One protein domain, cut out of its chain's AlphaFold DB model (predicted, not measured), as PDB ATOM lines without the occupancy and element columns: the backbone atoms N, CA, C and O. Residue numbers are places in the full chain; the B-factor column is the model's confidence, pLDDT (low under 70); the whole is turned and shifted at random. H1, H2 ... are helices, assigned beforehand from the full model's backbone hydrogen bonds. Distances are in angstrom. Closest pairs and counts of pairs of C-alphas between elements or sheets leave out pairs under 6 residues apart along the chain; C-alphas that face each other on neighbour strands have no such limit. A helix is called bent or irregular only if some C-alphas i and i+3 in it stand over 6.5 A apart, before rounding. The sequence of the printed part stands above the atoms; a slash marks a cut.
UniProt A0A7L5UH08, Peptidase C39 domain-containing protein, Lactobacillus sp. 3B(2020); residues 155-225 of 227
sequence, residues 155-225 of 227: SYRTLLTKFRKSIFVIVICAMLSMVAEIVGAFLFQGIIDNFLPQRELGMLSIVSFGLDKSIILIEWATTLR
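AT A GLANCE: This is residues 155 to 225 of the 227 residues of the protein "Peptidase C39 domain-containing protein" of Lactobacillus sp. 3B(2020) (UniProt A0A7L5UH08). A long helical hairpin: the long helix H2 makes most of the length, H3 folds back beside it over part of that length, and the short helix H1 sticks out past the other end of H2. The turn between H2 and H3 lies at one tip of the rod, where residues 197 to 202 stand free. The printed part has 71 residues with three named helices, in the order H1, H2, H3, and no named strand; the class is all helix. The whole is extended, with a radius of gyration of the C-alphas of 18.2 A and spans of 62 by 20 by 12 A.

HOW THE PARTS SIT: H2, residues 164 to 198, has a kink of 32 degrees near residue 192. It touches H3, residues 201 to 223, and the closest C-alphas of the two, those of Phe 195 and Leu 204, are 6.9 A apart. The two helices run opposite ways at a shallow tilt of 17 degrees, a helical hairpin with centres 11.8 A apart. H1, residues 155 to 162, and H2 meet only through their link, and H1 and H3 are apart. In H3 every O i to N i+4 pair is within hydrogen-bond range, against 28 of 31 in H2 and 3 of 4 in H1.

IN THESE COORDINATES: H2 is 50.5 A long from C-alpha 164 at (193.078, 240.311, 109.698) to C-alpha 198 at (224.765, 213.960, 80.553). H3 measures 33.2 A and ends with C-alpha 223 at (212.027, 243.378, 100.806). H1 measures 12.7 A. H1 and H2 are only just irregular: C-alphas 155 and 158 are 6.8 A apart, and C-alphas 193 and 196 are 6.7 A apart.

THE WHOLE: The two C-alphas farthest apart, those of Ser 155 and Arg 199, are 62.1 A apart. Residues 155 to 169 stand free, of which 155 to 162 belong to H1 and 164 to 169 to H2. Both links, H1 to H2 and H2 to H3, are tight, and the printed part has no cut. The mean pLDDT of the printed part is 78.8, with residues 199 to 205 and 221 to 225 under 70.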
ATOM      1  N   SER A 155     192.632 240.680 125.249       71.25
ATOM      2  CA  SER A 155     192.497 242.129 125.063       71.25
ATOM      3  C   SER A 155     193.160 242.607 123.763       71.25
ATOM      4  O   SER A 155     192.734 243.618 123.211       71.25
ATOM      5  N   TYR A 156     194.119 241.851 123.214       75.25
ATOM      6  CA  TYR A 156     194.743 242.132 121.914       75.25
ATOM      7  C   TYR A 156     193.950 241.580 120.720       75.25
ATOM      8  O   TYR A 156     194.291 241.865 119.570       75.25
ATOM      9  N   ARG A 157     192.850 240.850 120.956       80.25
ATOM     10  CA  ARG A 157     191.996 240.301 119.889       80.25
ATOM     11  C   ARG A 157     191.485 241.390 118.950       80.25
ATOM     12  O   ARG A 157     191.450 241.176 117.747       80.25
ATOM     13  N   THR A 158     191.140 242.560 119.480       79.38
ATOM     14  CA  THR A 158     190.669 243.701 118.679       79.38
ATOM     15  C   THR A 158     191.748 244.221 117.723       79.38
ATOM     16  O   THR A 158     191.440 244.699 116.634       79.38
ATOM     17  N   LEU A 159     193.024 244.101 118.102       79.12
ATOM     18  CA  LEU A 159     194.147 244.459 117.239       79.12
ATOM     19  C   LEU A 159     194.316 243.419 116.120       79.12
ATOM     20  O   LEU A 159     194.421 243.782 114.951       79.12
ATOM     21  N   LEU A 160     194.236 242.128 116.463       80.75
ATOM     22  CA  LEU A 160     194.300 241.025 115.496       80.75
ATOM     23  C   LEU A 160     193.139 241.058 114.490       80.75
ATOM     24  O   LEU A 160     193.345 240.836 113.299       80.75
ATOM     25  N   THR A 161     191.920 241.386 114.927       83.12
ATOM     26  CA  THR A 161     190.770 241.506 114.019       83.12
ATOM     27  C   THR A 161     190.882 242.718 113.098       83.12
ATOM     28  O   THR A 161     190.455 242.633 111.945       83.12
ATOM     29  N   LYS A 162     191.491 243.819 113.561       88.19
ATOM     30  CA  LYS A 162     191.737 245.016 112.743       88.19
ATOM     31  C   LYS A 162     192.687 244.725 111.576       88.19
ATOM     32  O   LYS A 162     192.410 245.144 110.457       88.19
ATOM     33  N   PHE A 163     193.749 243.954 111.811       85.94
ATOM     34  CA  PHE A 163     194.762 243.625 110.796       85.94
ATOM     35  C   PHE A 163     194.551 242.267 110.106       85.94
ATOM     36  O   PHE A 163     195.447 241.772 109.425       85.94
ATOM     37  N   ARG A 164     193.357 241.665 110.217       87.56
ATOM     38  CA  ARG A 164     193.078 240.311 109.698       87.56
ATOM     39  C   ARG A 164     193.408 240.118 108.214       87.56
ATOM     40  O   ARG A 164     193.874 239.052 107.838       87.56
ATOM     41  N   LYS A 165     193.179 241.140 107.378       88.44
ATOM     42  CA  LYS A 165     193.460 241.075 105.934       88.44
ATOM     43  C   LYS A 165     194.963 241.037 105.667       88.44
ATOM     44  O   LYS A 165     195.415 240.185 104.917       88.44
ATOM     45  N   SER A 166     195.727 241.908 106.325       86.75
ATOM     46  CA  SER A 166     197.188 241.933 106.220       86.75
ATOM     47  C   SER A 166     197.798 240.632 106.730       86.75
ATOM     48  O   SER A 166     198.622 240.044 106.044       86.75
ATOM     49  N   ILE A 167     197.332 240.127 107.880       89.00
ATOM     50  CA  ILE A 167     197.773 238.832 108.420       89.00
ATOM     51  C   ILE A 167     197.477 237.707 107.422       89.00
ATOM     52  O   ILE A 167     198.353 236.896 107.148       89.00
ATOM     53  N   PHE A 168     196.277 237.678 106.837       92.25
ATOM     54  CA  PHE A 168     195.911 236.666 105.848       92.25
ATOM     55  C   PHE A 168     196.819 236.705 104.612       92.25
ATOM     56  O   PHE A 168     197.339 235.668 104.213       92.25
ATOM     57  N   VAL A 169     197.075 237.891 104.051       91.44
ATOM     58  CA  VAL A 169     197.997 238.051 102.913       91.44
ATOM     59  C   VAL A 169     199.407 237.592 103.285       91.44
ATOM     60  O   VAL A 169     200.005 236.823 102.542       91.44
ATOM     61  N   ILE A 170     199.914 237.979 104.460       90.94
ATOM     62  CA  ILE A 170     201.236 237.557 104.947       90.94
ATOM     63  C   ILE A 170     201.328 236.031 105.043       90.94
ATOM     64  O   ILE A 170     202.356 235.476 104.652       90.94
ATOM     65  N   VAL A 171     200.286 235.362 105.547       93.94
ATOM     66  CA  VAL A 171     200.233 233.896 105.667       93.94
ATOM     67  C   VAL A 171     200.198 233.233 104.290       93.94
ATOM     68  O   VAL A 171     200.977 232.316 104.050       93.94
ATOM     69  N   ILE A 172     199.366 233.720 103.365       94.00
ATOM     70  CA  ILE A 172     199.298 233.181 101.998       94.00
ATOM     71  C   ILE A 172     200.632 233.361 101.268       94.00
ATOM     72  O   ILE A 172     201.133 232.408 100.677       94.00
ATOM     73  N   CYS A 173     201.254 234.536 101.358       86.38
ATOM     74  CA  CYS A 173     202.576 234.768 100.781       86.38
ATOM     75  C   CYS A 173     203.641 233.843 101.391       86.38
ATOM     76  O   CYS A 173     204.473 233.334 100.650       86.38
ATOM     77  N   ALA A 174     203.599 233.585 102.708       90.62
ATOM     78  CA  ALA A 174     204.510 232.640 103.362       90.62
ATOM     79  C   ALA A 174     204.313 231.197 102.870       90.62
ATOM     80  O   ALA A 174     205.278 230.472 102.658       90.62
ATOM     81  N   MET A 175     203.061 230.773 102.683       93.00
ATOM     82  CA  MET A 175     202.768 229.440 102.153       93.00
ATOM     83  C   MET A 175     203.248 229.300 100.707       93.00
ATOM     84  O   MET A 175     203.841 228.286 100.355       93.00
ATOM     85  N   LEU A 176     203.030 230.321  99.874       89.00
ATOM     86  CA  LEU A 176     203.484 230.319  98.484       89.00
ATOM     87  C   LEU A 176     205.012 230.311  98.373       89.00
ATOM     88  O   LEU A 176     205.540 229.578  97.541       89.00
ATOM     89  N   SER A 177     205.721 231.070  99.218       84.44
ATOM     90  CA  SER A 177     207.188 231.036  99.235       84.44
ATOM     91  C   SER A 177     207.702 229.653  99.631       84.44
ATOM     92  O   SER A 177     208.573 229.118  98.956       84.44
ATOM     93  N   MET A 178     207.086 229.019 100.634       89.88
ATOM     94  CA  MET A 178     207.445 227.663 101.052       89.88
ATOM     95  C   MET A 178     207.234 226.630  99.930       89.88
ATOM     96  O   MET A 178     208.065 225.749  99.731       89.88
ATOM     97  N   VAL A 179     206.155 226.750  99.146       91.56
ATOM     98  CA  VAL A 179     205.931 225.886  97.971       91.56
ATOM     99  C   VAL A 179     206.986 226.134  96.889       91.56
ATOM    100  O   VAL A 179     207.509 225.174  96.326       91.56
ATOM    101  N   ALA A 180     207.325 227.394  96.609       83.25
ATOM    102  CA  ALA A 180     208.353 227.735  95.627       83.25
ATOM    103  C   ALA A 180     209.735 227.189  96.025       83.25
ATOM    104  O   ALA A 180     210.446 226.662  95.171       83.25
ATOM    105  N   GLU A 181     210.084 227.249  97.311       85.88
ATOM    106  CA  GLU A 181     211.312 226.661  97.860       85.88
ATOM    107  C   GLU A 181     211.348 225.137  97.672       85.88
ATOM    108  O   GLU A 181     212.353 224.598  97.209       85.88
ATOM    109  N   ILE A 182     210.240 224.444  97.958       91.31
ATOM    110  CA  ILE A 182     210.131 222.991  97.753       91.31
ATOM    111  C   ILE A 182     210.317 222.638  96.272       91.31
ATOM    112  O   ILE A 182     211.088 221.737  95.944       91.31
ATOM    113  N   VAL A 183     209.649 223.357  95.364       88.19
ATOM    114  CA  VAL A 183     209.806 223.151  93.915       88.19
ATOM    115  C   VAL A 183     211.248 223.423  93.481       88.19
ATOM    116  O   VAL A 183     211.813 222.638  92.722       88.19
ATOM    117  N   GLY A 184     211.864 224.490  93.994       81.50
ATOM    118  CA  GLY A 184     213.268 224.816  93.743       81.50
ATOM    119  C   GLY A 184     214.217 223.688  94.154       81.50
ATOM    120  O   GLY A 184     215.104 223.330  93.380       81.50
ATOM    121  N   ALA A 185     213.990 223.068  95.315       87.88
ATOM    122  CA  ALA A 185     214.781 221.929  95.778       87.88
ATOM    123  C   ALA A 185     214.667 220.712  94.838       87.88
ATOM    124  O   ALA A 185     215.684 220.110  94.492       87.88
ATOM    125  N   PHE A 186     213.461 220.386  94.360       86.81
ATOM    126  CA  PHE A 186     213.262 219.295  93.393       86.81
ATOM    127  C   PHE A 186     213.889 219.586  92.026       86.81
ATOM    128  O   PHE A 186     214.458 218.686  91.408       86.81
ATOM    129  N   LEU A 187     213.822 220.834  91.552       80.44
ATOM    130  CA  LEU A 187     214.504 221.240  90.321       80.44
ATOM    131  C   LEU A 187     216.018 221.075  90.459       80.44
ATOM    132  O   LEU A 187     216.649 220.498  89.577       80.44
ATOM    133  N   PHE A 188     216.590 221.523  91.579       79.81
ATOM    134  CA  PHE A 188     218.016 221.377  91.858       79.81
ATOM    135  C   PHE A 188     218.451 219.907  91.901       79.81
ATOM    136  O   PHE A 188     219.455 219.545  91.288       79.81
ATOM    137  N   GLN A 189     217.654 219.045  92.539       82.25
ATOM    138  CA  GLN A 189     217.879 217.603  92.515       82.25
ATOM    139  C   GLN A 189     217.870 217.055  91.078       82.25
ATOM    140  O   GLN A 189     218.784 216.334  90.690       82.25
ATOM    141  N   GLY A 190     216.894 217.450  90.254       80.50
ATOM    142  CA  GLY A 190     216.831 217.036  88.850       80.50
ATOM    143  C   GLY A 190     218.071 217.436  88.040       80.50
ATOM    144  O   GLY A 190     218.531 216.647  87.211       80.50
ATOM    145  N   ILE A 191     218.640 218.622  88.295       76.44
ATOM    146  CA  ILE A 191     219.890 219.086  87.665       76.44
ATOM    147  C   ILE A 191     221.060 218.168  88.026       76.44
ATOM    148  O   ILE A 191     221.799 217.750  87.131       76.44
ATOM    149  N   ILE A 192     221.221 217.858  89.315       79.62
ATOM    150  CA  ILE A 192     222.306 217.004  89.817       79.62
ATOM    151  C   ILE A 192     222.184 215.585  89.274       79.62
ATOM    152  O   ILE A 192     223.171 215.042  88.778       79.62
ATOM    153  N   ASP A 193     220.987 215.012  89.329       81.38
ATOM    154  CA  ASP A 193     220.799 213.589  89.061       81.38
ATOM    155  C   ASP A 193     220.749 213.277  87.556       81.38
ATOM    156  O   ASP A 193     221.239 212.232  87.134       81.38
ATOM    157  N   ASN A 194     220.196 214.174  86.726       75.94
ATOM    158  CA  ASN A 194     219.940 213.884  85.306       75.94
ATOM    159  C   ASN A 194     220.780 214.718  84.329       75.94
ATOM    160  O   ASN A 194     221.249 214.186  83.323       75.94
ATOM    161  N   PHE A 195     220.986 216.010  84.597       70.25
ATOM    162  CA  PHE A 195     221.601 216.925  83.621       70.25
ATOM    163  C   PHE A 195     223.126 217.009  83.743       70.25
ATOM    164  O   PHE A 195     223.830 217.020  82.730       70.25
ATOM    165  N   LEU A 196     223.652 217.028  84.969       70.50
ATOM    166  CA  LEU A 196     225.096 217.027  85.228       70.50
ATOM    167  C   LEU A 196     225.813 215.782  84.657       70.50
ATOM    168  O   LEU A 196     226.856 215.956  84.018       70.50
ATOM    169  N   PRO A 197     225.272 214.552  84.779       71.88
ATOM    170  CA  PRO A 197     225.895 213.359  84.202       71.88
ATOM    171  C   PRO A 197     225.911 213.347  82.667       71.88
ATOM    172  O   PRO A 197     226.843 212.806  82.073       71.88
ATOM    173  N   GLN A 198     224.916 213.963  82.017       70.88
ATOM    174  CA  GLN A 198     224.765 213.960  80.553       70.88
ATOM    175  C   GLN A 198     225.626 215.022  79.834       70.88
ATOM    176  O   GLN A 198     225.713 215.001  78.610       70.88
ATOM    177  N   ARG A 199     226.309 215.925  80.563       64.31
ATOM    178  CA  ARG A 199     227.134 217.038  80.024       64.31
ATOM    179  C   ARG A 199     226.403 217.970  79.036       64.31
ATOM    180  O   ARG A 199     227.036 218.645  78.225       64.31
ATOM    181  N   GLU A 200     225.082 218.075  79.144       66.38
ATOM    182  CA  GLU A 200     224.236 218.982  78.355       66.38
ATOM    183  C   GLU A 200     224.346 220.434  78.885       66.38
ATOM    184  O   GLU A 200     223.481 220.945  79.601       66.38
ATOM    185  N   LEU A 201     225.447 221.122  78.553       65.88
ATOM    186  CA  LEU A 201     225.778 222.471  79.058       65.88
ATOM    187  C   LEU A 201     224.737 223.557  78.697       65.88
ATOM    188  O   LEU A 201     224.622 224.571  79.393       65.88
ATOM    189  N   GLY A 202     223.951 223.349  77.635       66.94
ATOM    190  CA  GLY A 202     222.873 224.259  77.227       66.94
ATOM    191  C   GLY A 202     221.673 224.244  78.181       66.94
ATOM    192  O   GLY A 202     221.135 225.294  78.517       66.94
ATOM    193  N   MET A 203     221.290 223.072  78.691       64.00
ATOM    194  CA  MET A 203     220.203 222.949  79.673       64.00
ATOM    195  C   MET A 203     220.629 223.491  81.044       64.00
ATOM    196  O   MET A 203     219.865 224.192  81.704       64.00
ATOM    197  N   LEU A 204     221.881 223.241  81.445       66.44
ATOM    198  CA  LEU A 204     222.460 223.750  82.696       66.44
ATOM    199  C   LEU A 204     222.434 225.283  82.786       66.44
ATOM    200  O   LEU A 204     222.061 225.835  83.821       66.44
ATOM    201  N   SER A 205     222.793 225.973  81.702       69.44
ATOM    202  CA  SER A 205     222.805 227.441  81.665       69.44
ATOM    203  C   SER A 205     221.398 228.043  81.744       69.44
ATOM    204  O   SER A 205     221.202 229.021  82.463       69.44
ATOM    205  N   ILE A 206     220.402 227.429  81.097       70.38
ATOM    206  CA  ILE A 206     218.997 227.869  81.153       70.38
ATOM    207  C   ILE A 206     218.420 227.705  82.565       70.38
ATOM    208  O   ILE A 206     217.779 228.625  83.082       70.38
ATOM    209  N   VAL A 207     218.662 226.562  83.213       70.81
ATOM    210  CA  VAL A 207     218.115 226.307  84.553       70.81
ATOM    211  C   VAL A 207     218.803 227.174  85.613       70.81
ATOM    212  O   VAL A 207     218.114 227.725  86.470       70.81
ATOM    213  N   SER A 208     220.122 227.383  85.521       71.12
ATOM    214  CA  SER A 208     220.848 228.293  86.424       71.12
ATOM    215  C   SER A 208     220.306 229.721  86.342       71.12
ATOM    216  O   SER A 208     220.037 230.339  87.368       71.12
ATOM    217  N   PHE A 209     220.054 230.225  85.128       78.69
ATOM    218  CA  PHE A 209     219.487 231.563  84.942       78.69
ATOM    219  C   PHE A 209     218.059 231.674  85.497       78.69
ATOM    220  O   PHE A 209     217.674 232.712  86.038       78.69
ATOM    221  N   GLY A 210     217.268 230.603  85.379       75.31
ATOM    222  CA  GLY A 210     215.925 230.526  85.956       75.31
ATOM    223  C   GLY A 210     215.931 230.562  87.487       75.31
ATOM    224  O   GLY A 210     215.108 231.260  88.081       75.31
ATOM    225  N   LEU A 211     216.878 229.860  88.118       74.12
ATOM    226  CA  LEU A 211     217.053 229.852  89.572       74.12
ATOM    227  C   LEU A 211     217.539 231.208  90.101       74.12
ATOM    228  O   LEU A 211     216.979 231.719  91.067       74.12
ATOM    229  N   ASP A 212     218.495 231.852  89.432       79.06
ATOM    230  CA  ASP A 212     218.954 233.188  89.839       79.06
ATOM    231  C   ASP A 212     217.816 234.215  89.779       79.06
ATOM    232  O   ASP A 212     217.620 235.018  90.696       79.06
ATOM    233  N   LYS A 213     217.005 234.173  88.715       77.06
ATOM    234  CA  LYS A 213     215.854 235.074  88.571       77.06
ATOM    235  C   LYS A 213     214.761 234.802  89.601       77.06
ATOM    236  O   LYS A 213     214.126 235.761  90.046       77.06
ATOM    237  N   SER A 214     214.536 233.548  89.993       72.38
ATOM    238  CA  SER A 214     213.542 233.217  91.018       72.38
ATOM    239  C   SER A 214     213.992 233.658  92.413       72.38
ATOM    240  O   SER A 214     213.183 234.222  93.149       72.38
ATOM    241  N   ILE A 215     215.280 233.519  92.743       77.25
ATOM    242  CA  ILE A 215     215.858 234.006  94.007       77.25
ATOM    243  C   ILE A 215     215.747 235.531  94.101       77.25
ATOM    244  O   ILE A 215     215.245 236.046  95.101       77.25
ATOM    245  N   ILE A 216     216.110 236.256  93.038       80.38
ATOM    246  CA  ILE A 216     215.993 237.725  92.993       80.38
ATOM    247  C   ILE A 216     214.534 238.173  93.165       80.38
ATOM    248  O   ILE A 216     214.261 239.158  93.852       80.38
ATOM    249  N   LEU A 217     213.578 237.452  92.569       76.81
ATOM    250  CA  LEU A 217     212.150 237.742  92.721       76.81
ATOM    251  C   LEU A 217     211.677 237.530  94.171       76.81
ATOM    252  O   LEU A 217     210.896 238.332  94.684       76.81
ATOM    253  N   ILE A 218     212.167 236.480  94.838       72.81
ATOM    254  CA  ILE A 218     211.871 236.187  96.247       72.81
ATOM    255  C   ILE A 218     212.476 237.259  97.167       72.81
ATOM    256  O   ILE A 218     211.783 237.752  98.062       72.81
ATOM    257  N   GLU A 219     213.721 237.684  96.939       76.31
ATOM    258  CA  GLU A 219     214.350 238.790  97.682       76.31
ATOM    259  C   GLU A 219     213.600 240.114  97.496       76.31
ATOM    260  O   GLU A 219     213.353 240.843  98.460       76.31
ATOM    261  N   TRP A 220     213.150 240.416  96.278       75.94
ATOM    262  CA  TRP A 220     212.324 241.598  96.022       75.94
ATOM    263  C   TRP A 220     210.980 241.536  96.755       75.94
ATOM    264  O   TRP A 220     210.577 242.500  97.411       75.94
ATOM    265  N   ALA A 221     210.296 240.390  96.694       68.44
ATOM    266  CA  ALA A 221     209.009 240.184  97.353       68.44
ATOM    267  C   ALA A 221     209.112 240.230  98.889       68.44
ATOM    268  O   ALA A 221     208.200 240.713  99.561       68.44
ATOM    269  N   THR A 222     210.222 239.753  99.455       64.06
ATOM    270  CA  THR A 222     210.495 239.828 100.897       64.06
ATOM    271  C   THR A 222     210.938 241.223 101.339       64.06
ATOM    272  O   THR A 222     210.530 241.659 102.411       64.06
ATOM    273  N   THR A 223     211.664 241.978 100.512       69.56
ATOM    274  CA  THR A 223     212.027 243.378 100.806       69.56
ATOM    275  C   THR A 223     210.792 244.284 100.841       69.56
ATOM    276  O   THR A 223     210.623 245.073 101.770       69.56
ATOM    277  N   LEU A 224     209.854 244.086  99.907       59.47
ATOM    278  CA  LEU A 224     208.525 244.723  99.916       59.47
ATOM    279  C   LEU A 224     207.660 244.335 101.130       59.47
ATOM    280  O   LEU A 224     206.636 244.960 101.376       59.47
ATOM    281  N   ARG A 225     208.047 243.299 101.884       55.78
ATOM    282  CA  ARG A 225     207.368 242.835 103.104       55.78
ATOM    283  C   ARG A 225     207.830 243.584 104.362       55.78
ATOM    284  O   ARG A 225     207.171 243.463 105.392       55.78
TER     285      ARG A 225